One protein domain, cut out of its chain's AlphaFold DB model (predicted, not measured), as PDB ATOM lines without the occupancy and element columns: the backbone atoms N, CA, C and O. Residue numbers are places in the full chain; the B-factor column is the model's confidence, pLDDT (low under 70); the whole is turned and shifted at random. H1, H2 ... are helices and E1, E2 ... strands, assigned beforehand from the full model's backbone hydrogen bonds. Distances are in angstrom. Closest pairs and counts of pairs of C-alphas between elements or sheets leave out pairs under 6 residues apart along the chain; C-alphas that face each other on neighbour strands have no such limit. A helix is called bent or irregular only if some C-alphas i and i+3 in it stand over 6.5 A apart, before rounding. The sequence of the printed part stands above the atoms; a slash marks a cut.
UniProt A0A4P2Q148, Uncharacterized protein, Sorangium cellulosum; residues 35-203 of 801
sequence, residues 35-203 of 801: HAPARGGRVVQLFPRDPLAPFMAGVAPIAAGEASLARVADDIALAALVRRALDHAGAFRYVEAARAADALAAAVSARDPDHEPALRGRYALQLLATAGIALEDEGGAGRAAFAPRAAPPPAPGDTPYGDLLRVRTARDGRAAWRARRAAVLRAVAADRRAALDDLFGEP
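AT A GLANCE: This is residues 35 to 203 of the 801 residues of an uncharacterized protein of Sorangium cellulosum (UniProt A0A4P2Q148). A three-helix bundle, H1 to H3, stands beside a second group of helices, H5 to H7, that runs back and forth; H3 and H5 meet near the middle of the domain. A small three-strand sheet sits at one side, with edge strand E3 by the beginnings of H3 and H5, while short H4 lies near H2 and H3. The printed part has 169 residues with three named strands, then seven named helices; the sheet's order is E1, E2, E3, antiparallel, and the class is mostly helix. The whole is compact, with a radius of gyration of the C-alphas of 15.7 A and spans of 42 by 40 by 30 A.

IN THESE COORDINATES: Find C-alpha 35 at (-24.130, 9.037, -28.786), where E1, residues 35 to 38, begins. E2 is residues 42 to 46, 13.0 A long, and E3 residues 62 to 65. Find C-alpha 72 at (-24.327, 12.254, -21.198); from there H1 runs 26.7 A to residue 90. H2, residues 94 to 109, spans 22.0 A, and H3, residues 116 to 130, spans 21.0 A. H4 is residues 141 to 146 and H5 residues 160 to 169. H6, residues 173 to 187, spans 18.4 A and is irregular, with C-alphas 179 and 182 7.9 A apart. H7, residues 190 to 200, spans 16.3 A and is irregular, with C-alphas 191 and 194 7.4 A apart; it ends at C-alpha 200 at (-47.270, -10.277, -25.014).

HOW THE PARTS SIT: The strands form a meander, each the antiparallel neighbour of the one before: look for N 36 and O 44 at 2.9 A, and N 45 and O 63 at 2.8 A. H1, H3 and H5 only graze the sheet. H1 and H2 touch, closest at C-alphas 85 and 97, 4.6 A, and form a helical hairpin. The hub H3 touches H1, H2 and H5, with closest C-alphas 82 and 121 at 6.0 A, 108 and 118 at 5.6 A, and 116 and 162 at 5.3 A; H2 touches it with residues 101 to 108 alone. H5 and H6 touch at C-alphas 160 and 184, 4.8 A, and H6 and H7 at 185 and 193, 5.7 A. Every O i to N i+4 pair is within hydrogen-bond range in H1, H2, H3 and H5; H4 has 0 of 2, but 2 of 3 O i to N i+3 pairs, H6 7 of 11 and H7 5 of 7.

THE WHOLE: The farthest C-alphas, of Gly 40 and Glu 138, are 45.5 A apart. The printed part has no cut; E2 to E3 and H4 to H5 are long links. Confidence is under 70 at residues 67, 135 to 148 and 203.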
ATOM      1  N   HIS A  35     -23.179   8.032 -28.316       86.88
ATOM      2  CA  HIS A  35     -24.130   9.037 -28.786       86.88
ATOM      3  C   HIS A  35     -23.937   9.239 -30.285       86.88
ATOM      4  O   HIS A  35     -22.836   9.556 -30.735       86.88
ATOM      5  N   ALA A  36     -25.000   9.046 -31.058       87.94
ATOM      6  CA  ALA A  36     -24.968   9.209 -32.502       87.94
ATOM      7  C   ALA A  36     -26.099  10.139 -32.964       87.94
ATOM      8  O   ALA A  36     -27.228  10.013 -32.481       87.94
ATOM      9  N   PRO A  37     -25.835  11.057 -33.909       87.75
ATOM     10  CA  PRO A  37     -26.908  11.755 -34.597       87.75
ATOM     11  C   PRO A  37     -27.707  10.753 -35.443       87.75
ATOM     12  O   PRO A  37     -27.150   9.898 -36.130       87.75
ATOM     13  N   ALA A  38     -29.027  10.870 -35.398       86.00
ATOM     14  CA  ALA A  38     -29.984  10.123 -36.197       86.00
ATOM     15  C   ALA A  38     -30.651  11.045 -37.232       86.00
ATOM     16  O   ALA A  38     -30.582  12.276 -37.154       86.00
ATOM     17  N   ARG A  39     -31.320  10.447 -38.226       82.75
ATOM     18  CA  ARG A  39     -32.077  11.204 -39.237       82.75
ATOM     19  C   ARG A  39     -33.128  12.092 -38.560       82.75
ATOM     20  O   ARG A  39     -33.786  11.672 -37.612       82.75
ATOM     21  N   GLY A  40     -33.276  13.319 -39.060       82.94
ATOM     22  CA  GLY A  40     -34.207  14.307 -38.503       82.94
ATOM     23  C   GLY A  40     -33.659  15.117 -37.322       82.94
ATOM     24  O   GLY A  40     -34.447  15.623 -36.533       82.94
ATOM     25  N   GLY A  41     -32.331  15.220 -37.170       84.31
ATOM     26  CA  GLY A  41     -31.697  16.055 -36.135       84.31
ATOM     27  C   GLY A  41     -31.793  15.490 -34.715       84.31
ATOM     28  O   GLY A  41     -31.493  16.184 -33.747       84.31
ATOM     29  N   ARG A  42     -32.218  14.232 -34.579       86.69
ATOM     30  CA  ARG A  42     -32.361  13.549 -33.292       86.69
ATOM     31  C   ARG A  42     -31.022  12.979 -32.841       86.69
ATOM     32  O   ARG A  42     -30.185  12.648 -33.673       86.69
ATOM     33  N   VAL A  43     -30.836  12.808 -31.538       89.25
ATOM     34  CA  VAL A  43     -29.699  12.065 -30.982       89.25
ATOM     35  C   VAL A  43     -30.213  10.726 -30.469       89.25
ATOM     36  O   VAL A  43     -31.295  10.649 -29.889       89.25
ATOM     37  N   VAL A  44     -29.460   9.659 -30.716       92.38
ATOM     38  CA  VAL A  44     -29.721   8.328 -30.163       92.38
ATOM     39  C   VAL A  44     -28.525   7.847 -29.359       92.38
ATOM     40  O   VAL A  44     -27.383   8.238 -29.610       92.38
ATOM     41  N   GLN A  45     -28.801   6.983 -28.395       93.06
ATOM     42  CA  GLN A  45     -27.827   6.326 -27.543       93.06
ATOM     43  C   GLN A  45     -27.760   4.848 -27.908       93.06
ATOM     44  O   GLN A  45     -28.748   4.132 -27.779       93.06
ATOM     45  N   LEU A  46     -26.606   4.377 -28.368       94.31
ATOM     46  CA  LEU A  46     -26.364   2.958 -28.617       94.31
ATOM     47  C   LEU A  46     -25.650   2.354 -27.407       94.31
ATOM     48  O   LEU A  46     -24.674   2.929 -26.914       94.31
ATOM     49  N   PHE A  47     -26.076   1.164 -26.982       93.94
ATOM     50  CA  PHE A  47     -25.430   0.399 -25.910       93.94
ATOM     51  C   PHE A  47     -24.728  -0.850 -26.478       93.94
ATOM     52  O   PHE A  47     -25.315  -1.934 -26.521       93.94
ATOM     53  N   PRO A  48     -23.460  -0.754 -26.925       92.25
ATOM     54  CA  PRO A  48     -22.709  -1.916 -27.384       92.25
ATOM     55  C   PRO A  48     -22.610  -2.988 -26.297       92.25
ATOM     56  O   PRO A  48     -22.252  -2.698 -25.150       92.25
ATOM     57  N   ARG A  49     -22.868  -4.250 -26.667       91.44
ATOM     58  CA  ARG A  49     -22.851  -5.394 -25.734       91.44
ATOM     59  C   ARG A  49     -23.747  -5.142 -24.522       91.44
ATOM     60  O   ARG A  49     -23.294  -5.265 -23.381       91.44
ATOM     61  N   ASP A  50     -24.967  -4.691 -24.782       94.56
ATOM     62  CA  ASP A  50     -25.963  -4.479 -23.746       94.56
ATOM     63  C   ASP A  50     -26.218  -5.797 -22.987       94.56
ATOM     64  O   ASP A  50     -26.628  -6.772 -23.623       94.56
ATOM     65  N   PRO A  51     -25.992  -5.869 -21.659       96.06
ATOM     66  CA  PRO A  51     -26.306  -7.061 -20.866       96.06
ATOM     67  C   PRO A  51     -27.799  -7.424 -20.882       96.06
ATOM     68  O   PRO A  51     -28.149  -8.539 -20.511       96.06
ATOM     69  N   LEU A  52     -28.678  -6.515 -21.327       97.00
ATOM     70  CA  LEU A  52     -30.105  -6.789 -21.481       97.00
ATOM     71  C   LEU A  52     -30.473  -7.437 -22.820       97.00
ATOM     72  O   LEU A  52     -31.593  -7.915 -22.959       97.00
ATOM     73  N   ALA A  53     -29.555  -7.513 -23.792       96.00
ATOM     74  CA  ALA A  53     -29.834  -8.084 -25.114       96.00
ATOM     75  C   ALA A  53     -30.529  -9.472 -25.094       96.00
ATOM     76  O   ALA A  53     -31.441  -9.663 -25.902       96.00
ATOM     77  N   PRO A  54     -30.200 -10.407 -24.170       96.81
ATOM     78  CA  PRO A  54     -30.904 -11.690 -24.029       96.81
ATOM     79  C   PRO A  54     -32.417 -11.593 -23.791       96.81
ATOM     80  O   PRO A  54     -33.168 -12.511 -24.106       96.81
ATOM     81  N   PHE A  55     -32.883 -10.476 -23.236       96.25
ATOM     82  CA  PHE A  55     -34.266 -10.287 -22.800       96.25
ATOM     83  C   PHE A  55     -35.096  -9.433 -23.775       96.25
ATOM     84  O   PHE A  55     -36.292  -9.213 -23.558       96.25
ATOM     85  N   MET A  56     -34.466  -8.961 -24.860       96.94
ATOM     86  CA  MET A  56     -35.005  -7.934 -25.761       96.94
ATOM     87  C   MET A  56     -35.360  -8.460 -27.157       96.94
ATOM     88  O   MET A  56     -35.483  -7.673 -28.088       96.94
ATOM     89  N   ALA A  57     -35.515  -9.778 -27.327       94.94
ATOM     90  CA  ALA A  57     -35.989 -10.404 -28.572       94.94
ATOM     91  C   ALA A  57     -35.212  -9.988 -29.845       94.94
ATOM     92  O   ALA A  57     -35.763  -9.935 -30.944       94.94
ATOM     93  N   GLY A  58     -33.927  -9.642 -29.699       94.81
ATOM     94  CA  GLY A  58     -33.084  -9.158 -30.797       94.81
ATOM     95  C   GLY A  58     -33.310  -7.698 -31.217       94.81
ATOM     96  O   GLY A  58     -32.668  -7.253 -32.167       94.81
ATOM     97  N   VAL A  59     -34.163  -6.937 -30.521       96.88
ATOM     98  CA  VAL A  59     -34.307  -5.488 -30.734       96.88
ATOM     99  C   VAL A  59     -32.978  -4.800 -30.418       96.88
ATOM    100  O   VAL A  59     -32.396  -4.998 -29.350       96.88
ATOM    101  N   ALA A  60     -32.485  -3.988 -31.356       96.12
ATOM    102  CA  ALA A  60     -31.219  -3.283 -31.199       96.12
ATOM    103  C   ALA A  60     -31.271  -2.330 -29.985       96.12
ATOM    104  O   ALA A  60     -32.236  -1.573 -29.873       96.12
ATOM    105  N   PRO A  61     -30.250  -2.314 -29.106       95.19
ATOM    106  CA  PRO A  61     -30.246  -1.500 -27.895       95.19
ATOM    107  C   PRO A  61     -29.922  -0.038 -28.224       95.19
ATOM    108  O   PRO A  61     -28.803   0.440 -28.018       95.19
ATOM    109  N   ILE A  62     -30.908   0.642 -28.809       95.06
ATOM    110  CA  ILE A  62     -30.856   2.031 -29.258       95.06
ATOM    111  C   ILE A  62     -31.928   2.797 -28.502       95.06
ATOM    112  O   ILE A  62     -33.104   2.565 -28.756       95.06
ATOM    113  N   ALA A  63     -31.529   3.710 -27.623       92.00
ATOM    114  CA  ALA A  63     -32.445   4.584 -26.907       92.00
ATOM    115  C   ALA A  63     -32.498   5.995 -27.508       92.00
ATOM    116  O   ALA A  63     -31.548   6.454 -28.151       92.00
ATOM    117  N   ALA A  64     -33.597   6.706 -27.282       90.56
ATOM    118  CA  ALA A  64     -33.705   8.130 -27.554       90.56
ATOM    119  C   ALA A  64     -32.729   8.897 -26.647       90.56
ATOM    120  O   ALA A  64     -32.678   8.663 -25.442       90.56
ATOM    121  N   GLY A  65     -31.937   9.796 -27.232       82.44
ATOM    122  CA  GLY A  65     -31.026  10.678 -26.508       82.44
ATOM    123  C   GLY A  65     -31.453  12.139 -26.606       82.44
ATOM    124  O   GLY A  65     -32.097  12.558 -27.571       82.44
ATOM    125  N   GLU A  66     -31.050  12.937 -25.622       81.38
ATOM    126  CA  GLU A  66     -31.222  14.388 -25.668       81.38
ATOM    127  C   GLU A  66     -30.158  15.051 -26.554       81.38
ATOM    128  O   GLU A  66     -28.975  14.706 -26.514       81.38
ATOM    129  N   ALA A  67     -30.574  16.057 -27.328       69.88
ATOM    130  CA  ALA A  67     -29.669  16.838 -28.172       69.88
ATOM    131  C   ALA A  67     -28.719  17.744 -27.365       69.88
ATOM    132  O   ALA A  67     -27.644  18.085 -27.846       69.88
ATOM    133  N   SER A  68     -29.100  18.113 -26.136       70.06
ATOM    134  CA  SER A  68     -28.369  19.051 -25.270       70.06
ATOM    135  C   SER A  68     -27.036  18.504 -24.746       70.06
ATOM    136  O   SER A  68     -26.248  19.271 -24.200       70.06
ATOM    137  N   LEU A  69     -26.797  17.188 -24.858       77.38
ATOM    138  CA  LEU A  69     -25.684  16.447 -24.239       77.38
ATOM    139  C   LEU A  69     -25.526  16.657 -22.715       77.38
ATOM    140  O   LEU A  69     -24.610  16.100 -22.113       77.38
ATOM    141  N   ALA A  70     -26.434  17.393 -22.067       83.56
ATOM    142  CA  ALA A  70     -26.325  17.800 -20.668       83.56
ATOM    143  C   ALA A  70     -26.337  16.607 -19.698       83.56
ATOM    144  O   ALA A  70     -25.819  16.703 -18.590       83.56
ATOM    145  N   ARG A  71     -26.903  15.472 -20.129       85.06
ATOM    146  CA  ARG A  71     -27.070  14.244 -19.337       85.06
ATOM    147  C   ARG A  71     -26.148  13.097 -19.760       85.06
ATOM    148  O   ARG A  71     -26.268  11.996 -19.242       85.06
ATOM    149  N   VAL A  72     -25.193  13.328 -20.664       86.88
ATOM    150  CA  VAL A  72     -24.327  12.254 -21.198       86.88
ATOM    151  C   VAL A  72     -23.535  11.552 -20.093       86.88
ATOM    152  O   VAL A  72     -23.485  10.326 -20.058       86.88
ATOM    153  N   ALA A  73     -22.918  12.307 -19.179       89.00
ATOM    154  CA  ALA A  73     -22.122  11.730 -18.091       89.00
ATOM    155  C   ALA A  73     -22.971  10.841 -17.169       89.00
ATOM    156  O   ALA A  73     -22.556   9.751 -16.773       89.00
ATOM    157  N   ASP A  74     -24.186  11.294 -16.896       90.81
ATOM    158  CA  ASP A  74     -25.171  10.596 -16.090       90.81
ATOM    159  C   ASP A  74     -25.665   9.304 -16.748       90.81
ATOM    160  O   ASP A  74     -25.730   8.261 -16.098       90.81
ATOM    161  N   ASP A  75     -25.966   9.349 -18.046       91.81
ATOM    162  CA  ASP A  75     -26.404   8.180 -18.808       91.81
ATOM    163  C   ASP A  75     -25.275   7.147 -18.946       91.81
ATOM    164  O   ASP A  75     -25.517   5.940 -18.869       91.81
ATOM    165  N   ILE A  76     -24.017   7.599 -19.059       91.50
ATOM    166  CA  ILE A  76     -22.833   6.729 -18.994       91.50
ATOM    167  C   ILE A  76     -22.741   6.049 -17.622       91.50
ATOM    168  O   ILE A  76     -22.527   4.834 -17.557       91.50
ATOM    169  N   ALA A  77     -22.900   6.807 -16.532       92.94
ATOM    170  CA  ALA A  77     -22.848   6.270 -15.175       92.94
ATOM    171  C   ALA A  77     -23.962   5.240 -14.941       92.94
ATOM    172  O   ALA A  77     -23.703   4.135 -14.456       92.94
ATOM    173  N   LEU A  78     -25.183   5.553 -15.376       94.94
ATOM    174  CA  LEU A  78     -26.325   4.650 -15.304       94.94
ATOM    175  C   LEU A  78     -26.094   3.374 -16.126       94.94
ATOM    176  O   LEU A  78     -26.317   2.262 -15.640       94.94
ATOM    177  N   ALA A  79     -25.574   3.501 -17.350       94.81
ATOM    178  CA  ALA A  79     -25.248   2.356 -18.193       94.81
ATOM    179  C   ALA A  79     -24.179   1.447 -17.564       94.81
ATOM    180  O   ALA A  79     -24.283   0.218 -17.661       94.81
ATOM    181  N   ALA A  80     -23.183   2.039 -16.898       94.88
ATOM    182  CA  ALA A  80     -22.145   1.316 -16.172       94.88
ATOM    183  C   ALA A  80     -22.701   0.570 -14.947       94.88
ATOM    184  O   ALA A  80     -22.291  -0.567 -14.710       94.88
ATOM    185  N   LEU A  81     -23.649   1.163 -14.210       96.12
ATOM    186  CA  LEU A  81     -24.321   0.513 -13.078       96.12
ATOM    187  C   LEU A  81     -25.139  -0.704 -13.522       96.12
ATOM    188  O   LEU A  81     -24.965  -1.780 -12.954       96.12
ATOM    189  N   VAL A  82     -25.936  -0.577 -14.593       96.75
ATOM    190  CA  VAL A  82     -26.671  -1.716 -15.180       96.75
ATOM    191  C   VAL A  82     -25.712  -2.847 -15.549       96.75
ATOM    192  O   VAL A  82     -25.926  -3.995 -15.169       96.75
ATOM    193  N   ARG A  83     -24.621  -2.530 -16.260       96.31
ATOM    194  CA  ARG A  83     -23.621  -3.533 -16.652       96.31
ATOM    195  C   ARG A  83     -22.990  -4.203 -15.436       96.31
ATOM    196  O   ARG A  83     -22.942  -5.423 -15.386       96.31
ATOM    197  N   ARG A  84     -22.562  -3.422 -14.446       96.94
ATOM    198  CA  ARG A  84     -21.934  -3.934 -13.226       96.94
ATOM    199  C   ARG A  84     -22.862  -4.883 -12.466       96.94
ATOM    200  O   ARG A  84     -22.420  -5.966 -12.096       96.94
ATOM    201  N   ALA A  85     -24.121  -4.503 -12.259       96.38
ATOM    202  CA  ALA A  85     -25.079  -5.322 -11.524       96.38
ATOM    203  C   ALA A  85     -25.324  -6.675 -12.218       96.38
ATOM    204  O   ALA A  85     -25.187  -7.725 -11.586       96.38
ATOM    205  N   LEU A  86     -25.580  -6.666 -13.533       96.69
ATOM    206  CA  LEU A  86     -25.808  -7.896 -14.299       96.69
ATOM    207  C   LEU A  86     -24.531  -8.737 -14.468       96.69
ATOM    208  O   LEU A  86     -24.611  -9.963 -14.424       96.69
ATOM    209  N   ASP A  87     -23.353  -8.120 -14.598       96.12
ATOM    210  CA  ASP A  87     -22.072  -8.837 -14.665       96.12
ATOM    211  C   ASP A  87     -21.721  -9.506 -13.323       96.12
ATOM    212  O   ASP A  87     -21.149 -10.598 -13.307       96.12
ATOM    213  N   HIS A  88     -22.047  -8.882 -12.183       95.62
ATOM    214  CA  HIS A  88     -21.906  -9.521 -10.872       95.62
ATOM    215  C   HIS A  88     -22.872 -10.698 -10.724       95.62
ATOM    216  O   HIS A  88     -22.424 -11.781 -10.345       95.62
ATOM    217  N   ALA A  89     -24.143 -10.524 -11.100       89.50
ATOM    218  CA  ALA A  89     -25.135 -11.598 -11.085       89.50
ATOM    219  C   ALA A  89     -24.716 -12.771 -11.992       89.50
ATOM    220  O   ALA A  89     -24.706 -13.923 -11.562       89.50
ATOM    221  N   GLY A  90     -24.262 -12.481 -13.215       88.88
ATOM    222  CA  GLY A  90     -23.758 -13.478 -14.165       88.88
ATOM    223  C   GLY A  90     -22.451 -14.155 -13.750       88.88
ATOM    224  O   GLY A  90     -22.128 -15.230 -14.251       88.88
ATOM    225  N   ALA A  91     -21.704 -13.551 -12.825       91.19
ATOM    226  CA  ALA A  91     -20.526 -14.138 -12.195       91.19
ATOM    227  C   ALA A  91     -20.832 -14.775 -10.825       91.19
ATOM    228  O   ALA A  91     -19.891 -15.103 -10.105       91.19
ATOM    229  N   PHE A  92     -22.112 -14.916 -10.451       83.94
ATOM    230  CA  PHE A  92     -22.566 -15.476  -9.169       83.94
ATOM    231  C   PHE A  92     -22.056 -14.719  -7.926       83.94
ATOM    232  O   PHE A  92     -21.973 -15.267  -6.831       83.94
ATOM    233  N   ARG A  93     -21.729 -13.432  -8.083       87.25
ATOM    234  CA  ARG A  93     -21.294 -12.518  -7.016       87.25
ATOM    235  C   ARG A  93     -22.496 -11.748  -6.477       87.25
ATOM    236  O   ARG A  93     -22.654 -10.559  -6.747       87.25
ATOM    237  N   TYR A  94     -23.413 -12.460  -5.824       80.50
ATOM    238  CA  TYR A  94     -24.749 -11.936  -5.516       80.50
ATOM    239  C   TYR A  94     -24.748 -10.773  -4.521       80.50
ATOM    240  O   TYR A  94     -25.543  -9.854  -4.679       80.50
ATOM    241  N   VAL A  95     -23.822 -10.750  -3.558       83.19
ATOM    242  CA  VAL A  95     -23.694  -9.632  -2.606       83.19
ATOM    243  C   VAL A  95     -23.262  -8.354  -3.329       83.19
ATOM    244  O   VAL A  95     -23.800  -7.275  -3.096       83.19
ATOM    245  N   GLU A  96     -22.304  -8.460  -4.246       90.62
ATOM    246  CA  GLU A  96     -21.857  -7.346  -5.077       90.62
ATOM    247  C   GLU A  96     -22.928  -6.925  -6.086       90.62
ATOM    248  O   GLU A  96     -23.074  -5.734  -6.356       90.62
ATOM    249  N   ALA A  97     -23.685  -7.885  -6.622       89.31
ATOM    250  CA  ALA A  97     -24.816  -7.613  -7.500       89.31
ATOM    251  C   ALA A  97     -25.918  -6.840  -6.765       89.31
ATOM    252  O   ALA A  97     -26.395  -5.849  -7.309       89.31
ATOM    253  N   ALA A  98     -26.249  -7.226  -5.528       84.81
ATOM    254  CA  ALA A  98     -27.205  -6.525  -4.672       84.81
ATOM    255  C   ALA A  98     -26.754  -5.083  -4.394       84.81
ATOM    256  O   ALA A  98     -27.471  -4.142  -4.714       84.81
ATOM    257  N   ARG A  99     -25.503  -4.876  -3.957       91.94
ATOM    258  CA  ARG A  99     -24.952  -3.519  -3.744       91.94
ATOM    259  C   ARG A  99     -24.962  -2.667  -5.016       91.94
ATOM    260  O   ARG A  99     -25.200  -1.461  -4.969       91.94
ATOM    261  N   ALA A 100     -24.658  -3.272  -6.167       95.31
ATOM    262  CA  ALA A 100     -24.724  -2.584  -7.452       95.31
ATOM    263  C   ALA A 100     -26.174  -2.273  -7.864       95.31
ATOM    264  O   ALA A 100     -26.405  -1.236  -8.486       95.31
ATOM    265  N   ALA A 101     -27.129  -3.133  -7.504       93.00
ATOM    266  CA  ALA A 101     -28.555  -2.898  -7.680       93.00
ATOM    267  C   ALA A 101     -29.040  -1.738  -6.798       93.00
ATOM    268  O   ALA A 101     -29.727  -0.866  -7.315       93.00
ATOM    269  N   ASP A 102     -28.606  -1.633  -5.541       91.50
ATOM    270  CA  ASP A 102     -28.956  -0.504  -4.661       91.50
ATOM    271  C   ASP A 102     -28.447   0.830  -5.228       91.50
ATOM    272  O   ASP A 102     -29.174   1.824  -5.308       91.50
ATOM    273  N   ALA A 103     -27.200   0.847  -5.710       94.94
ATOM    274  CA  ALA A 103     -26.634   2.017  -6.378       94.94
ATOM    275  C   ALA A 103     -27.394   2.370  -7.671       94.94
ATOM    276  O   ALA A 103     -27.620   3.546  -7.966       94.94
ATOM    277  N   LEU A 104     -27.813   1.359  -8.441       95.62
ATOM    278  CA  LEU A 104     -28.643   1.536  -9.632       95.62
ATOM    279  C   LEU A 104     -30.036   2.079  -9.274       95.62
ATOM    280  O   LEU A 104     -30.510   3.000  -9.935       95.62
ATOM    281  N   ALA A 105     -30.665   1.562  -8.222       92.81
ATOM    282  CA  ALA A 105     -31.955   2.003  -7.706       92.81
ATOM    283  C   ALA A 105     -31.926   3.487  -7.315       92.81
ATOM    284  O   ALA A 105     -32.787   4.253  -7.756       92.81
ATOM    285  N   ALA A 106     -30.889   3.916  -6.589       92.75
ATOM    286  CA  ALA A 106     -30.670   5.320  -6.246       92.75
ATOM    287  C   ALA A 106     -30.440   6.207  -7.486       92.75
ATOM    288  O   ALA A 106     -30.969   7.314  -7.573       92.75
ATOM    289  N   ALA A 107     -29.687   5.723  -8.480       94.12
ATOM    290  CA  ALA A 107     -29.438   6.473  -9.712       94.12
ATOM    291  C   ALA A 107     -30.696   6.624 -10.586       94.12
ATOM    292  O   ALA A 107     -30.861   7.645 -11.256       94.12
ATOM    293  N   VAL A 108     -31.574   5.618 -10.592       93.94
ATOM    294  CA  VAL A 108     -32.828   5.596 -11.360       93.94
ATOM    295  C   VAL A 108     -33.923   6.439 -10.701       93.94
ATOM    296  O   VAL A 108     -34.708   7.063 -11.415       93.94
ATOM    297  N   SER A 109     -34.001   6.474  -9.368       90.31
ATOM    298  CA  SER A 109     -35.059   7.200  -8.647       90.31
ATOM    299  C   SER A 109     -34.986   8.719  -8.837       90.31
ATOM    300  O   SER A 109     -36.016   9.388  -8.827       90.31
ATOM    301  N   ALA A 110     -33.791   9.255  -9.093       90.00
ATOM    302  CA  ALA A 110     -33.562  10.671  -9.383       90.00
ATOM    303  C   ALA A 110     -33.892  11.079 -10.836       90.00
ATOM    304  O   ALA A 110     -33.675  12.231 -11.216       90.00
ATOM    305  N   ARG A 111     -34.359  10.147 -11.680       91.44
ATOM    306  CA  ARG A 111     -34.564  10.364 -13.122       91.44
ATOM    307  C   ARG A 111     -36.034  10.473 -13.488       91.44
ATOM    308  O   ARG A 111     -36.907   9.929 -12.814       91.44
ATOM    309  N   ASP A 112     -36.274  11.118 -14.629       91.00
ATOM    310  CA  ASP A 112     -37.558  11.034 -15.316       91.00
ATOM    311  C   ASP A 112     -37.904   9.548 -15.558       91.00
ATOM    312  O   ASP A 112     -37.096   8.825 -16.155       91.00
ATOM    313  N   PRO A 113     -39.060   9.071 -15.063       88.69
ATOM    314  CA  PRO A 113     -39.482   7.681 -15.195       88.69
ATOM    315  C   PRO A 113     -39.614   7.193 -16.639       88.69
ATOM    316  O   PRO A 113     -39.468   5.993 -16.858       88.69
ATOM    317  N   ASP A 114     -39.881   8.088 -17.591       90.06
ATOM    318  CA  ASP A 114     -40.155   7.741 -18.989       90.06
ATOM    319  C   ASP A 114     -38.933   7.921 -19.904       90.06
ATOM    320  O   ASP A 114     -38.987   7.588 -21.095       90.06
ATOM    321  N   HIS A 115     -37.814   8.400 -19.347       92.44
ATOM    322  CA  HIS A 115     -36.536   8.498 -20.043       92.44
ATOM    323  C   HIS A 115     -35.973   7.096 -20.314       92.44
ATOM    324  O   HIS A 115     -35.791   6.291 -19.400       92.44
ATOM    325  N   GLU A 116     -35.668   6.786 -21.574       94.62
ATOM    326  CA  GLU A 116     -35.321   5.422 -21.999       94.62
ATOM    327  C   GLU A 116     -34.091   4.816 -21.276       94.62
ATOM    328  O   GLU A 116     -34.168   3.656 -20.859       94.62
ATOM    329  N   PRO A 117     -32.995   5.556 -21.000       94.50
ATOM    330  CA  PRO A 117     -31.926   5.086 -20.111       94.50
ATOM    331  C   PRO A 117     -32.392   4.739 -18.688       94.50
ATOM    332  O   PRO A 117     -31.926   3.752 -18.113       94.50
ATOM    333  N   ALA A 118     -33.334   5.501 -18.121       94.25
ATOM    334  CA  ALA A 118     -33.909   5.213 -16.806       94.25
ATOM    335  C   ALA A 118     -34.795   3.959 -16.844       94.25
ATOM    336  O   ALA A 118     -34.660   3.098 -15.974       94.25
ATOM    337  N   LEU A 119     -35.624   3.797 -17.883       95.06
ATOM    338  CA  LEU A 119     -36.406   2.578 -18.128       95.06
ATOM    339  C   LEU A 119     -35.508   1.338 -18.245       95.06
ATOM    340  O   LEU A 119     -35.825   0.289 -17.685       95.06
ATOM    341  N   ARG A 120     -34.349   1.472 -18.900       96.06
ATOM    342  CA  ARG A 120     -33.334   0.415 -18.986       96.06
ATOM    343  C   ARG A 120     -32.827   0.005 -17.599       96.06
ATOM    344  O   ARG A 120     -32.717  -1.185 -17.309       96.06
ATOM    345  N   GLY A 121     -32.551   0.982 -16.734       95.75
ATOM    346  CA  GLY A 121     -32.186   0.747 -15.335       95.75
ATOM    347  C   GLY A 121     -33.293   0.060 -14.530       95.75
ATOM    348  O   GLY A 121     -33.019  -0.901 -13.817       95.75
ATOM    349  N   ARG A 122     -34.551   0.486 -14.695       94.69
ATOM    350  CA  ARG A 122     -35.719  -0.127 -14.033       94.69
ATOM    351  C   ARG A 122     -35.909  -1.580 -14.433       94.69
ATOM    352  O   ARG A 122     -36.097  -2.428 -13.569       94.69
ATOM    353  N   TYR A 123     -35.811  -1.877 -15.726       95.50
ATOM    354  CA  TYR A 123     -35.960  -3.246 -16.202       95.50
ATOM    355  C   TYR A 123     -34.840  -4.160 -15.684       95.50
ATOM    356  O   TYR A 123     -35.098  -5.281 -15.256       95.50
ATOM    357  N   ALA A 124     -33.600  -3.662 -15.634       96.38
ATOM    358  CA  ALA A 124     -32.488  -4.376 -15.009       96.38
ATOM    359  C   ALA A 124     -32.746  -4.689 -13.524       96.38
ATOM    360  O   ALA A 124     -32.501  -5.814 -13.088       96.38
ATOM    361  N   LEU A 125     -33.274  -3.725 -12.761       93.88
ATOM    362  CA  LEU A 125     -33.656  -3.930 -11.360       93.88
ATOM    363  C   LEU A 125     -34.772  -4.970 -11.215       93.88
ATOM    364  O   LEU A 125     -34.659  -5.844 -10.364       93.88
ATOM    365  N   GLN A 126     -35.795  -4.932 -12.074       90.31
ATOM    366  CA  GLN A 126     -36.882  -5.918 -12.068       90.31
ATOM    367  C   GLN A 126     -36.362  -7.343 -12.304       90.31
ATOM    368  O   GLN A 126     -36.754  -8.268 -11.593       90.31
ATOM    369  N   LEU A 127     -35.434  -7.531 -13.251       90.50
ATOM    370  CA  LEU A 127     -34.801  -8.833 -13.486       90.50
ATOM    371  C   LEU A 127     -34.029  -9.317 -12.248       90.50
ATOM    372  O   LEU A 127     -34.165 -10.474 -11.853       90.50
ATOM    373  N   LEU A 128     -33.236  -8.442 -11.622       89.56
ATOM    374  CA  LEU A 128     -32.463  -8.774 -10.418       89.56
ATOM    375  C   LEU A 128     -33.369  -9.081  -9.218       89.56
ATOM    376  O   LEU A 128     -33.076 -10.006  -8.465       89.56
ATOM    377  N   ALA A 129     -34.478  -8.356  -9.058       82.06
ATOM    378  CA  ALA A 129     -35.477  -8.607  -8.020       82.06
ATOM    379  C   ALA A 129     -36.198  -9.945  -8.240       82.06
ATOM    380  O   ALA A 129     -36.309 -10.745  -7.315       82.06
ATOM    381  N   THR A 130     -36.580 -10.255  -9.485       75.25
ATOM    382  CA  THR A 130     -37.171 -11.557  -9.859       75.25
ATOM    383  C   THR A 130     -36.224 -12.720  -9.536       75.25
ATOM    384  O   THR A 130     -36.658 -13.814  -9.188       75.25
ATOM    385  N   ALA A 131     -34.911 -12.493  -9.612       75.19
ATOM    386  CA  ALA A 131     -33.900 -13.476  -9.237       75.19
ATOM    387  C   ALA A 131     -33.562 -13.497  -7.731       75.19
ATOM    388  O   ALA A 131     -32.671 -14.241  -7.325       75.19
ATOM    389  N   GLY A 132     -34.227 -12.680  -6.906       76.94
ATOM    390  CA  GLY A 132     -33.964 -12.563  -5.467       76.94
ATOM    391  C   GLY A 132     -32.630 -11.891  -5.117       76.94
ATOM    392  O   GLY A 132     -32.126 -12.074  -4.014       76.94
ATOM    393  N   ILE A 133     -32.025 -11.151  -6.053       78.69
ATOM    394  CA  ILE A 133     -30.731 -10.476  -5.864       78.69
ATOM    395  C   ILE A 133     -30.924  -9.056  -5.326       78.69
ATOM    396  O   ILE A 133     -30.170  -8.619  -4.462       78.69
ATOM    397  N   ALA A 134     -31.908  -8.326  -5.850       83.12
ATOM    398  CA  ALA A 134     -32.277  -7.007  -5.344       83.12
ATOM    399  C   ALA A 134     -33.435  -7.162  -4.352       83.12
ATOM    400  O   ALA A 134     -34.465  -7.739  -4.705       83.12
ATOM    401  N   LEU A 135     -33.258  -6.673  -3.124       68.25
ATOM    402  CA  LEU A 135     -34.308  -6.695  -2.107       68.25
ATOM    403  C   LEU A 135     -35.278  -5.535  -2.357       68.25
ATOM    404  O   LEU A 135     -34.859  -4.401  -2.593       68.25
ATOM    405  N   GLU A 136     -36.579  -5.814  -2.307       63.31
ATOM    406  CA  GLU A 136     -37.571  -4.745  -2.217       63.31
ATOM    407  C   GLU A 136     -37.485  -4.144  -0.812       63.31
ATOM    408  O   GLU A 136     -37.706  -4.844   0.172       63.31
ATOM    409  N   ASP A 137     -37.151  -2.858  -0.718       58.09
ATOM    410  CA  ASP A 137     -37.082  -2.148   0.560       58.09
ATOM    411  C   ASP A 137     -38.453  -2.235   1.267       58.09
ATOM    412  O   ASP A 137     -39.465  -1.732   0.757       58.09
ATOM    413  N   GLU A 138     -38.513  -2.920   2.417       46.47
ATOM    414  CA  GLU A 138     -39.762  -3.169   3.160       46.47
ATOM    415  C   GLU A 138     -40.397  -1.859   3.661       46.47
ATOM    416  O   GLU A 138     -41.621  -1.746   3.793       46.47
ATOM    417  N   GLY A 139     -39.575  -0.822   3.850       51.12
ATOM    418  CA  GLY A 139     -40.021   0.548   4.066       51.12
ATOM    419  C   GLY A 139     -40.525   1.152   2.756       51.12
ATOM    420  O   GLY A 139     -39.733   1.589   1.928       51.12
ATOM    421  N   GLY A 140     -41.847   1.210   2.562       43.72
ATOM    422  CA  GLY A 140     -42.530   1.488   1.285       43.72
ATOM    423  C   GLY A 140     -42.178   2.762   0.485       43.72
ATOM    424  O   GLY A 140     -42.800   2.997  -0.552       43.72
ATOM    425  N   ALA A 141     -41.189   3.562   0.893       46.47
ATOM    426  CA  ALA A 141     -40.642   4.680   0.124       46.47
ATOM    427  C   ALA A 141     -39.880   4.221  -1.137       46.47
ATOM    428  O   ALA A 141     -40.070   4.807  -2.203       46.47
ATOM    429  N   GLY A 142     -39.094   3.138  -1.058       45.53
ATOM    430  CA  GLY A 142     -38.437   2.550  -2.235       45.53
ATOM    431  C   GLY A 142     -39.459   1.973  -3.219       45.53
ATOM    432  O   GLY A 142     -39.420   2.244  -4.419       45.53
ATOM    433  N   ARG A 143     -40.474   1.276  -2.696       49.41
ATOM    434  CA  ARG A 143     -41.529   0.618  -3.481       49.41
ATOM    435  C   ARG A 143     -42.330   1.565  -4.381       49.41
ATOM    436  O   ARG A 143     -42.722   1.175  -5.478       49.41
ATOM    437  N   ALA A 144     -42.564   2.808  -3.952       52.19
ATOM    438  CA  ALA A 144     -43.305   3.798  -4.738       52.19
ATOM    439  C   ALA A 144     -42.557   4.244  -6.012       52.19
ATOM    440  O   ALA A 144     -43.198   4.582  -7.008       52.19
ATOM    441  N   ALA A 145     -41.219   4.211  -6.006       52.12
ATOM    442  CA  ALA A 145     -40.400   4.573  -7.164       52.12
ATOM    443  C   ALA A 145     -40.369   3.473  -8.246       52.12
ATOM    444  O   ALA A 145     -40.204   3.783  -9.430       52.12
ATOM    445  N   PHE A 146     -40.573   2.212  -7.843       57.62
ATOM    446  CA  PHE A 146     -40.528   1.026  -8.712       57.62
ATOM    447  C   PHE A 146     -41.905   0.452  -9.048       57.62
ATOM    448  O   PHE A 146     -41.998  -0.472  -9.853       57.62
ATOM    449  N   ALA A 147     -42.977   0.998  -8.466       58.75
ATOM    450  CA  ALA A 147     -44.331   0.560  -8.760       58.75
ATOM    451  C   ALA A 147     -44.611   0.694 -10.269       58.75
ATOM    452  O   ALA A 147     -44.428   1.784 -10.828       58.75
ATOM    453  N   PRO A 148     -45.084  -0.378 -10.927       63.72
ATOM    454  CA  PRO A 148     -45.453  -0.326 -12.328       63.72
ATOM    455  C   PRO A 148     -46.442   0.820 -12.580       63.72
ATOM    456  O   PRO A 148     -47.438   0.979 -11.862       63.72
ATOM    457  N   ARG A 149     -46.166   1.638 -13.597       73.19
ATOM    458  CA  ARG A 149     -46.992   2.797 -13.968       73.19
ATOM    459  C   ARG A 149     -47.795   2.521 -15.232       73.19
ATOM    460  O   ARG A 149     -47.480   1.613 -16.004       73.19
ATOM    461  N   ALA A 150     -48.855   3.301 -15.428       78.69
ATOM    462  CA  ALA A 150     -49.479   3.395 -16.740       78.69
ATOM    463  C   ALA A 150     -48.451   4.016 -17.694       78.69
ATOM    464  O   ALA A 150     -47.948   5.105 -17.423       78.69
ATOM    465  N   ALA A 151     -48.099   3.300 -18.761       81.19
ATOM    466  CA  ALA A 151     -47.149   3.808 -19.738       81.19
ATOM    467  C   ALA A 151     -47.762   5.010 -20.481       81.19
ATOM    468  O   ALA A 151     -48.949   4.952 -20.825       81.19
ATOM    469  N   PRO A 152     -46.984   6.068 -20.781       88.69
ATOM    470  CA  PRO A 152     -47.463   7.166 -21.616       88.69
ATOM    471  C   PRO A 152     -47.913   6.641 -22.992       88.69
ATOM    472  O   PRO A 152     -47.511   5.540 -23.394       88.69
ATOM    473  N   PRO A 153     -48.741   7.376 -23.752       90.50
ATOM    474  CA  PRO A 153     -49.032   7.009 -25.135       90.50
ATOM    475  C   PRO A 153     -47.736   6.995 -25.974       90.50
ATOM    476  O   PRO A 153     -46.800   7.724 -25.641       90.50
ATOM    477  N   PRO A 154     -47.645   6.171 -27.035       93.12
ATOM    478  CA  PRO A 154     -46.484   6.164 -27.923       93.12
ATOM    479  C   PRO A 154     -46.242   7.549 -28.531       93.12
ATOM    480  O   PRO A 154     -47.165   8.164 -29.071       93.12
ATOM    481  N   ALA A 155     -45.003   8.028 -28.476       92.00
ATOM    482  CA  ALA A 155     -44.592   9.289 -29.076       92.00
ATOM    483  C   ALA A 155     -43.797   9.046 -30.374       92.00
ATOM    484  O   ALA A 155     -43.067   8.061 -30.478       92.00
ATOM    485  N   PRO A 156     -43.811   9.978 -31.351       88.50
ATOM    486  CA  PRO A 156     -42.926   9.906 -32.525       88.50
ATOM    487  C   PRO A 156     -41.430   9.852 -32.155       88.50
ATOM    488  O   PRO A 156     -40.586   9.440 -32.953       88.50
ATOM    489  N   GLY A 157     -41.110  10.303 -30.938       88.62
ATOM    490  CA  GLY A 157     -39.800  10.270 -30.298       88.62
ATOM    491  C   GLY A 157     -39.378   8.905 -29.744       88.62
ATOM    492  O   GLY A 157     -38.209   8.737 -29.416       88.62
ATOM    493  N   ASP A 158     -40.262   7.923 -29.654       93.62
ATOM    494  CA  ASP A 158     -39.912   6.659 -29.010       93.62
ATOM    495  C   ASP A 158     -39.081   5.765 -29.935       93.62
ATOM    496  O   ASP A 158     -39.237   5.764 -31.163       93.62
ATOM    497  N   THR A 159     -38.148   5.018 -29.348       95.88
ATOM    498  CA  THR A 159     -37.424   3.965 -30.064       95.88
ATOM    499  C   THR A 159     -38.124   2.616 -29.879       95.88
ATOM    500  O   THR A 159     -38.754   2.389 -28.847       95.88
ATOM    501  N   PRO A 160     -37.975   1.654 -30.812       97.50
ATOM    502  CA  PRO A 160     -38.504   0.303 -30.610       97.50
ATOM    503  C   PRO A 160     -37.969  -0.385 -29.342       97.50
ATOM    504  O   PRO A 160     -38.672  -1.181 -28.724       97.50
ATOM    505  N   TYR A 161     -36.731  -0.075 -28.945       97.38
ATOM    506  CA  TYR A 161     -36.128  -0.578 -27.712       97.38
ATOM    507  C   TYR A 161     -36.781   0.043 -26.473       97.38
ATOM    508  O   TYR A 161     -37.178  -0.684 -25.563       97.38
ATOM    509  N   GLY A 162     -36.957   1.369 -26.461       96.69
ATOM    510  CA  GLY A 162     -37.683   2.089 -25.417       96.69
ATOM    511  C   GLY A 162     -39.134   1.639 -25.291       96.69
ATOM    512  O   GLY A 162     -39.619   1.417 -24.186       96.69
ATOM    513  N   ASP A 163     -39.816   1.413 -26.411       97.62
ATOM    514  CA  ASP A 163     -41.171   0.871 -26.429       97.62
ATOM    515  C   ASP A 163     -41.254  -0.525 -25.812       97.62
ATOM    516  O   ASP A 163     -42.140  -0.771 -24.993       97.62
ATOM    517  N   LEU A 164     -40.313  -1.422 -26.126       97.25
ATOM    518  CA  LEU A 164     -40.261  -2.733 -25.479       97.25
ATOM    519  C   LEU A 164     -39.959  -2.610 -23.975       97.25
ATOM    520  O   LEU A 164     -40.595  -3.294 -23.175       97.25
ATOM    521  N   LEU A 165     -39.062  -1.709 -23.556       96.75
ATOM    522  CA  LEU A 165     -38.816  -1.443 -22.130       96.75
ATOM    523  C   LEU A 165     -40.071  -0.929 -21.408       96.75
ATOM    524  O   LEU A 165     -40.348  -1.358 -20.286       96.75
ATOM    525  N   ARG A 166     -40.867  -0.061 -22.044       95.81
ATOM    526  CA  ARG A 166     -42.150   0.408 -21.492       95.81
ATOM    527  C   ARG A 166     -43.160  -0.721 -21.366       95.81
ATOM    528  O   ARG A 166     -43.863  -0.772 -20.370       95.81
ATOM    529  N   VAL A 167     -43.213  -1.646 -22.326       95.38
ATOM    530  CA  VAL A 167     -44.053  -2.854 -22.216       95.38
ATOM    531  C   VAL A 167     -43.628  -3.701 -21.016       95.38
ATOM    532  O   VAL A 167     -44.478  -4.126 -20.240       95.38
ATOM    533  N   ARG A 168     -42.318  -3.904 -20.833       93.50
ATOM    534  CA  ARG A 168     -41.755  -4.721 -19.746       93.50
ATOM    535  C   ARG A 168     -41.968  -4.145 -18.352       93.50
ATOM    536  O   ARG A 168     -42.142  -4.906 -17.412       93.50
ATOM    537  N   THR A 169     -41.926  -2.823 -18.236       92.50
ATOM    538  CA  THR A 169     -41.989  -2.107 -16.952       92.50
ATOM    539  C   THR A 169     -43.378  -1.527 -16.652       92.50
ATOM    540  O   THR A 169     -43.583  -0.905 -15.606       92.50
ATOM    541  N   ALA A 170     -44.350  -1.713 -17.553       90.62
ATOM    542  CA  ALA A 170     -45.720  -1.248 -17.374       90.62
ATOM    543  C   ALA A 170     -46.493  -2.101 -16.366       90.62
ATOM    544  O   ALA A 170     -46.333  -3.315 -16.286       90.62
ATOM    545  N   ARG A 171     -47.437  -1.460 -15.666       84.62
ATOM    546  CA  ARG A 171     -48.394  -2.163 -14.792       84.62
ATOM    547  C   ARG A 171     -49.304  -3.110 -15.548       84.62
ATOM    548  O   ARG A 171     -49.644  -4.177 -15.054       84.62
ATOM    549  N   ASP A 172     -49.719  -2.670 -16.726       85.19
ATOM    550  CA  ASP A 172     -50.502  -3.455 -17.666       85.19
ATOM    551  C   ASP A 172     -49.668  -3.632 -18.935       85.19
ATOM    552  O   ASP A 172     -49.751  -2.847 -19.887       85.19
ATOM    553  N   GLY A 173     -48.811  -4.655 -18.915       89.69
ATOM    554  CA  GLY A 173     -47.951  -4.996 -20.045       89.69
ATOM    555  C   GLY A 173     -48.742  -5.292 -21.322       89.69
ATOM    556  O   GLY A 173     -48.286  -4.940 -22.405       89.69
ATOM    557  N   ARG A 174     -49.962  -5.842 -21.220       90.06
ATOM    558  CA  ARG A 174     -50.815  -6.152 -22.383       90.06
ATOM    559  C   ARG A 174     -51.372  -4.884 -23.021       90.06
ATOM    560  O   ARG A 174     -51.326  -4.737 -24.241       90.06
ATOM    561  N   ALA A 175     -51.875  -3.942 -22.222       91.12
ATOM    562  CA  ALA A 175     -52.314  -2.648 -22.740       91.12
ATOM    563  C   ALA A 175     -51.147  -1.864 -23.359       91.12
ATOM    564  O   ALA A 175     -51.287  -1.326 -24.461       91.12
ATOM    565  N   ALA A 176     -49.983  -1.860 -22.700       94.25
ATOM    566  CA  ALA A 176     -48.774  -1.249 -23.244       94.25
ATOM    567  C   ALA A 176     -48.337  -1.921 -24.558       94.25
ATOM    568  O   ALA A 176     -47.983  -1.215 -25.505       94.25
ATOM    569  N   TRP A 177     -48.415  -3.256 -24.643       96.19
ATOM    570  CA  TRP A 177     -48.124  -4.017 -25.858       96.19
ATOM    571  C   TRP A 177     -49.068  -3.628 -26.987       96.19
ATOM    572  O   TRP A 177     -48.593  -3.233 -28.044       96.19
ATOM    573  N   ARG A 178     -50.390  -3.618 -26.767       95.06
ATOM    574  CA  ARG A 178     -51.369  -3.203 -27.792       95.06
ATOM    575  C   ARG A 178     -51.054  -1.826 -28.380       95.06
ATOM    576  O   ARG A 178     -51.146  -1.650 -29.593       95.06
ATOM    577  N   ALA A 179     -50.629  -0.877 -27.546       96.31
ATOM    578  CA  ALA A 179     -50.266   0.465 -27.996       96.31
ATOM    579  C   ALA A 179     -48.956   0.511 -28.810       96.31
ATOM    580  O   ALA A 179     -48.808   1.362 -29.683       96.31
ATOM    581  N   ARG A 180     -47.996  -0.383 -28.534       97.44
ATOM    582  CA  ARG A 180     -46.602  -0.300 -29.029       97.44
ATOM    583  C   ARG A 180     -46.184  -1.415 -29.986       97.44
ATOM    584  O   ARG A 180     -45.150  -1.305 -30.648       97.44
ATOM    585  N   ARG A 181     -47.003  -2.460 -30.114       97.12
ATOM    586  CA  ARG A 181     -46.774  -3.685 -30.896       97.12
ATOM    587  C   ARG A 181     -46.217  -3.394 -32.283       97.12
ATOM    588  O   ARG A 181     -45.207  -3.966 -32.679       97.12
ATOM    589  N   ALA A 182     -46.838  -2.474 -33.022       97.19
ATOM    590  CA  ALA A 182     -46.430  -2.170 -34.392       97.19
ATOM    591  C   ALA A 182     -44.995  -1.618 -34.485       97.19
ATOM    592  O   ALA A 182     -44.287  -1.928 -35.441       97.19
ATOM    593  N   ALA A 183     -44.554  -0.808 -33.517       96.81
ATOM    594  CA  ALA A 183     -43.200  -0.260 -33.491       96.81
ATOM    595  C   ALA A 183     -42.165  -1.324 -33.111       96.81
ATOM    596  O   ALA A 183     -41.153  -1.458 -33.801       96.81
ATOM    597  N   VAL A 184     -42.458  -2.121 -32.080       97.69
ATOM    598  CA  VAL A 184     -41.568  -3.191 -31.614       97.69
ATOM    599  C   VAL A 184     -41.405  -4.276 -32.680       97.69
ATOM    600  O   VAL A 184     -40.280  -4.595 -33.055       97.69
ATOM    601  N   LEU A 185     -42.502  -4.792 -33.251       97.12
ATOM    602  CA  LEU A 185     -42.443  -5.879 -34.238       97.12
ATOM    603  C   LEU A 185     -41.672  -5.496 -35.509       97.12
ATOM    604  O   LEU A 185     -41.035  -6.358 -36.113       97.12
ATOM    605  N   ARG A 186     -41.655  -4.215 -35.910       97.06
ATOM    606  CA  ARG A 186     -40.824  -3.751 -37.039       97.06
ATOM    607  C   ARG A 186     -39.326  -3.916 -36.782       97.06
ATOM    608  O   ARG A 186     -38.588  -4.139 -37.738       97.06
ATOM    609  N   ALA A 187     -38.890  -3.811 -35.527       96.25
ATOM    610  CA  ALA A 187     -37.491  -3.958 -35.126       96.25
ATOM    611  C   ALA A 187     -37.087  -5.410 -34.817       96.25
ATOM    612  O   ALA A 187     -35.906  -5.685 -34.616       96.25
ATOM    613  N   VAL A 188     -38.051  -6.330 -34.789       96.19
ATOM    614  CA  VAL A 188     -37.835  -7.759 -34.542       96.19
ATOM    615  C   VAL A 188     -37.711  -8.487 -35.878       96.19
ATOM    616  O   VAL A 188     -38.393  -8.159 -36.860       96.19
ATOM    617  N   ALA A 189     -36.822  -9.481 -35.918       95.00
ATOM    618  CA  ALA A 189     -36.628 -10.329 -37.086       95.00
ATOM    619  C   ALA A 189     -37.944 -11.035 -37.465       95.00
ATOM    620  O   ALA A 189     -38.719 -11.431 -36.593       95.00
ATOM    621  N   ALA A 190     -38.235 -11.138 -38.766       94.81
ATOM    622  CA  ALA A 190     -39.546 -11.576 -39.254       94.81
ATOM    623  C   ALA A 190     -39.952 -12.965 -38.725       94.81
ATOM    624  O   ALA A 190     -41.110 -13.164 -38.369       94.81
ATOM    625  N   ASP A 191     -38.976 -13.861 -38.577       93.38
ATOM    626  CA  ASP A 191     -39.074 -15.224 -38.039       93.38
ATOM    627  C   ASP A 191     -39.380 -15.302 -36.532       93.38
ATOM    628  O   ASP A 191     -39.543 -16.396 -35.993       93.38
ATOM    629  N   ARG A 192     -39.436 -14.165 -35.828       94.44
ATOM    630  CA  ARG A 192     -39.756 -14.084 -34.391       94.44
ATOM    631  C   ARG A 192     -40.933 -13.174 -34.065       94.44
ATOM    632  O   ARG A 192     -41.340 -13.110 -32.909       94.44
ATOM    633  N   ARG A 193     -41.505 -12.482 -35.055       95.00
ATOM    634  CA  ARG A 193     -42.603 -11.527 -34.825       95.00
ATOM    635  C   ARG A 193     -43.856 -12.194 -34.273       95.00
ATOM    636  O   ARG A 193     -44.449 -11.633 -33.364       95.00
ATOM    637  N   ALA A 194     -44.230 -13.359 -34.804       92.19
ATOM    638  CA  ALA A 194     -45.403 -14.102 -34.342       92.19
ATOM    639  C   ALA A 194     -45.232 -14.557 -32.887       92.19
ATOM    640  O   ALA A 194     -46.021 -14.165 -32.044       92.19
ATOM    641  N   ALA A 195     -44.129 -15.244 -32.568       91.44
ATOM    642  CA  ALA A 195     -43.854 -15.692 -31.202       91.44
ATOM    643  C   ALA A 195     -43.780 -14.531 -30.195       91.44
ATOM    644  O   ALA A 195     -44.295 -14.628 -29.088       91.44
ATOM    645  N   LEU A 196     -43.166 -13.398 -30.568       94.38
ATOM    646  CA  LEU A 196     -43.135 -12.230 -29.684       94.38
ATOM    647  C   LEU A 196     -44.525 -11.620 -29.478       94.38
ATOM    648  O   LEU A 196     -44.814 -11.099 -28.403       94.38
ATOM    649  N   ASP A 197     -45.365 -11.660 -30.507       93.62
ATOM    650  CA  ASP A 197     -46.741 -11.201 -30.409       93.62
ATOM    651  C   ASP A 197     -47.599 -12.127 -29.554       93.62
ATOM    652  O   ASP A 197     -48.360 -11.626 -28.736       93.62
ATOM    653  N   ASP A 198     -47.418 -13.441 -29.661       88.88
ATOM    654  CA  ASP A 198     -48.086 -14.426 -28.806       88.88
ATOM    655  C   ASP A 198     -47.665 -14.263 -27.334       88.88
ATOM    656  O   ASP A 198     -48.507 -14.320 -26.436       88.88
ATOM    657  N   LEU A 199     -46.380 -13.973 -27.083       89.31
ATOM    658  CA  LEU A 199     -45.831 -13.800 -25.734       89.31
ATOM    659  C   LEU A 199     -46.463 -12.618 -24.971       89.31
ATOM    660  O   LEU A 199     -46.676 -12.703 -23.759       89.31
ATOM    661  N   PHE A 200     -46.738 -11.498 -25.649       92.06
ATOM    662  CA  PHE A 200     -47.270 -10.277 -25.014       92.06
ATOM    663  C   PHE A 200     -48.738  -9.975 -25.346       92.06
ATOM    664  O   PHE A 200     -49.379  -9.166 -24.665       92.06
ATOM    665  N   GLY A 201     -49.267 -10.591 -26.397       88.38
ATOM    666  CA  GLY A 201     -50.633 -10.451 -26.879       88.38
ATOM    667  C   GLY A 201     -51.634 -11.257 -26.061       88.38
ATOM    668  O   GLY A 201     -51.298 -11.920 -25.078       88.38
ATOM    669  N   GLU A 202     -52.911 -11.159 -26.429       78.25
ATOM    670  CA  GLU A 202     -53.940 -12.043 -25.877       78.25
ATOM    671  C   GLU A 202     -53.677 -13.479 -26.340       78.25
ATOM    672  O   GLU A 202     -53.471 -13.683 -27.536       78.25
ATOM    673  N   PRO A 203     -53.649 -14.465 -25.421       66.06
ATOM    674  CA  PRO A 203     -53.418 -15.844 -25.812       66.06
ATOM    675  C   PRO A 203     -54.504 -16.262 -26.818       66.06
ATOM    676  O   PRO A 203     -55.690 -16.034 -26.547       66.06
TER     677      PRO A 203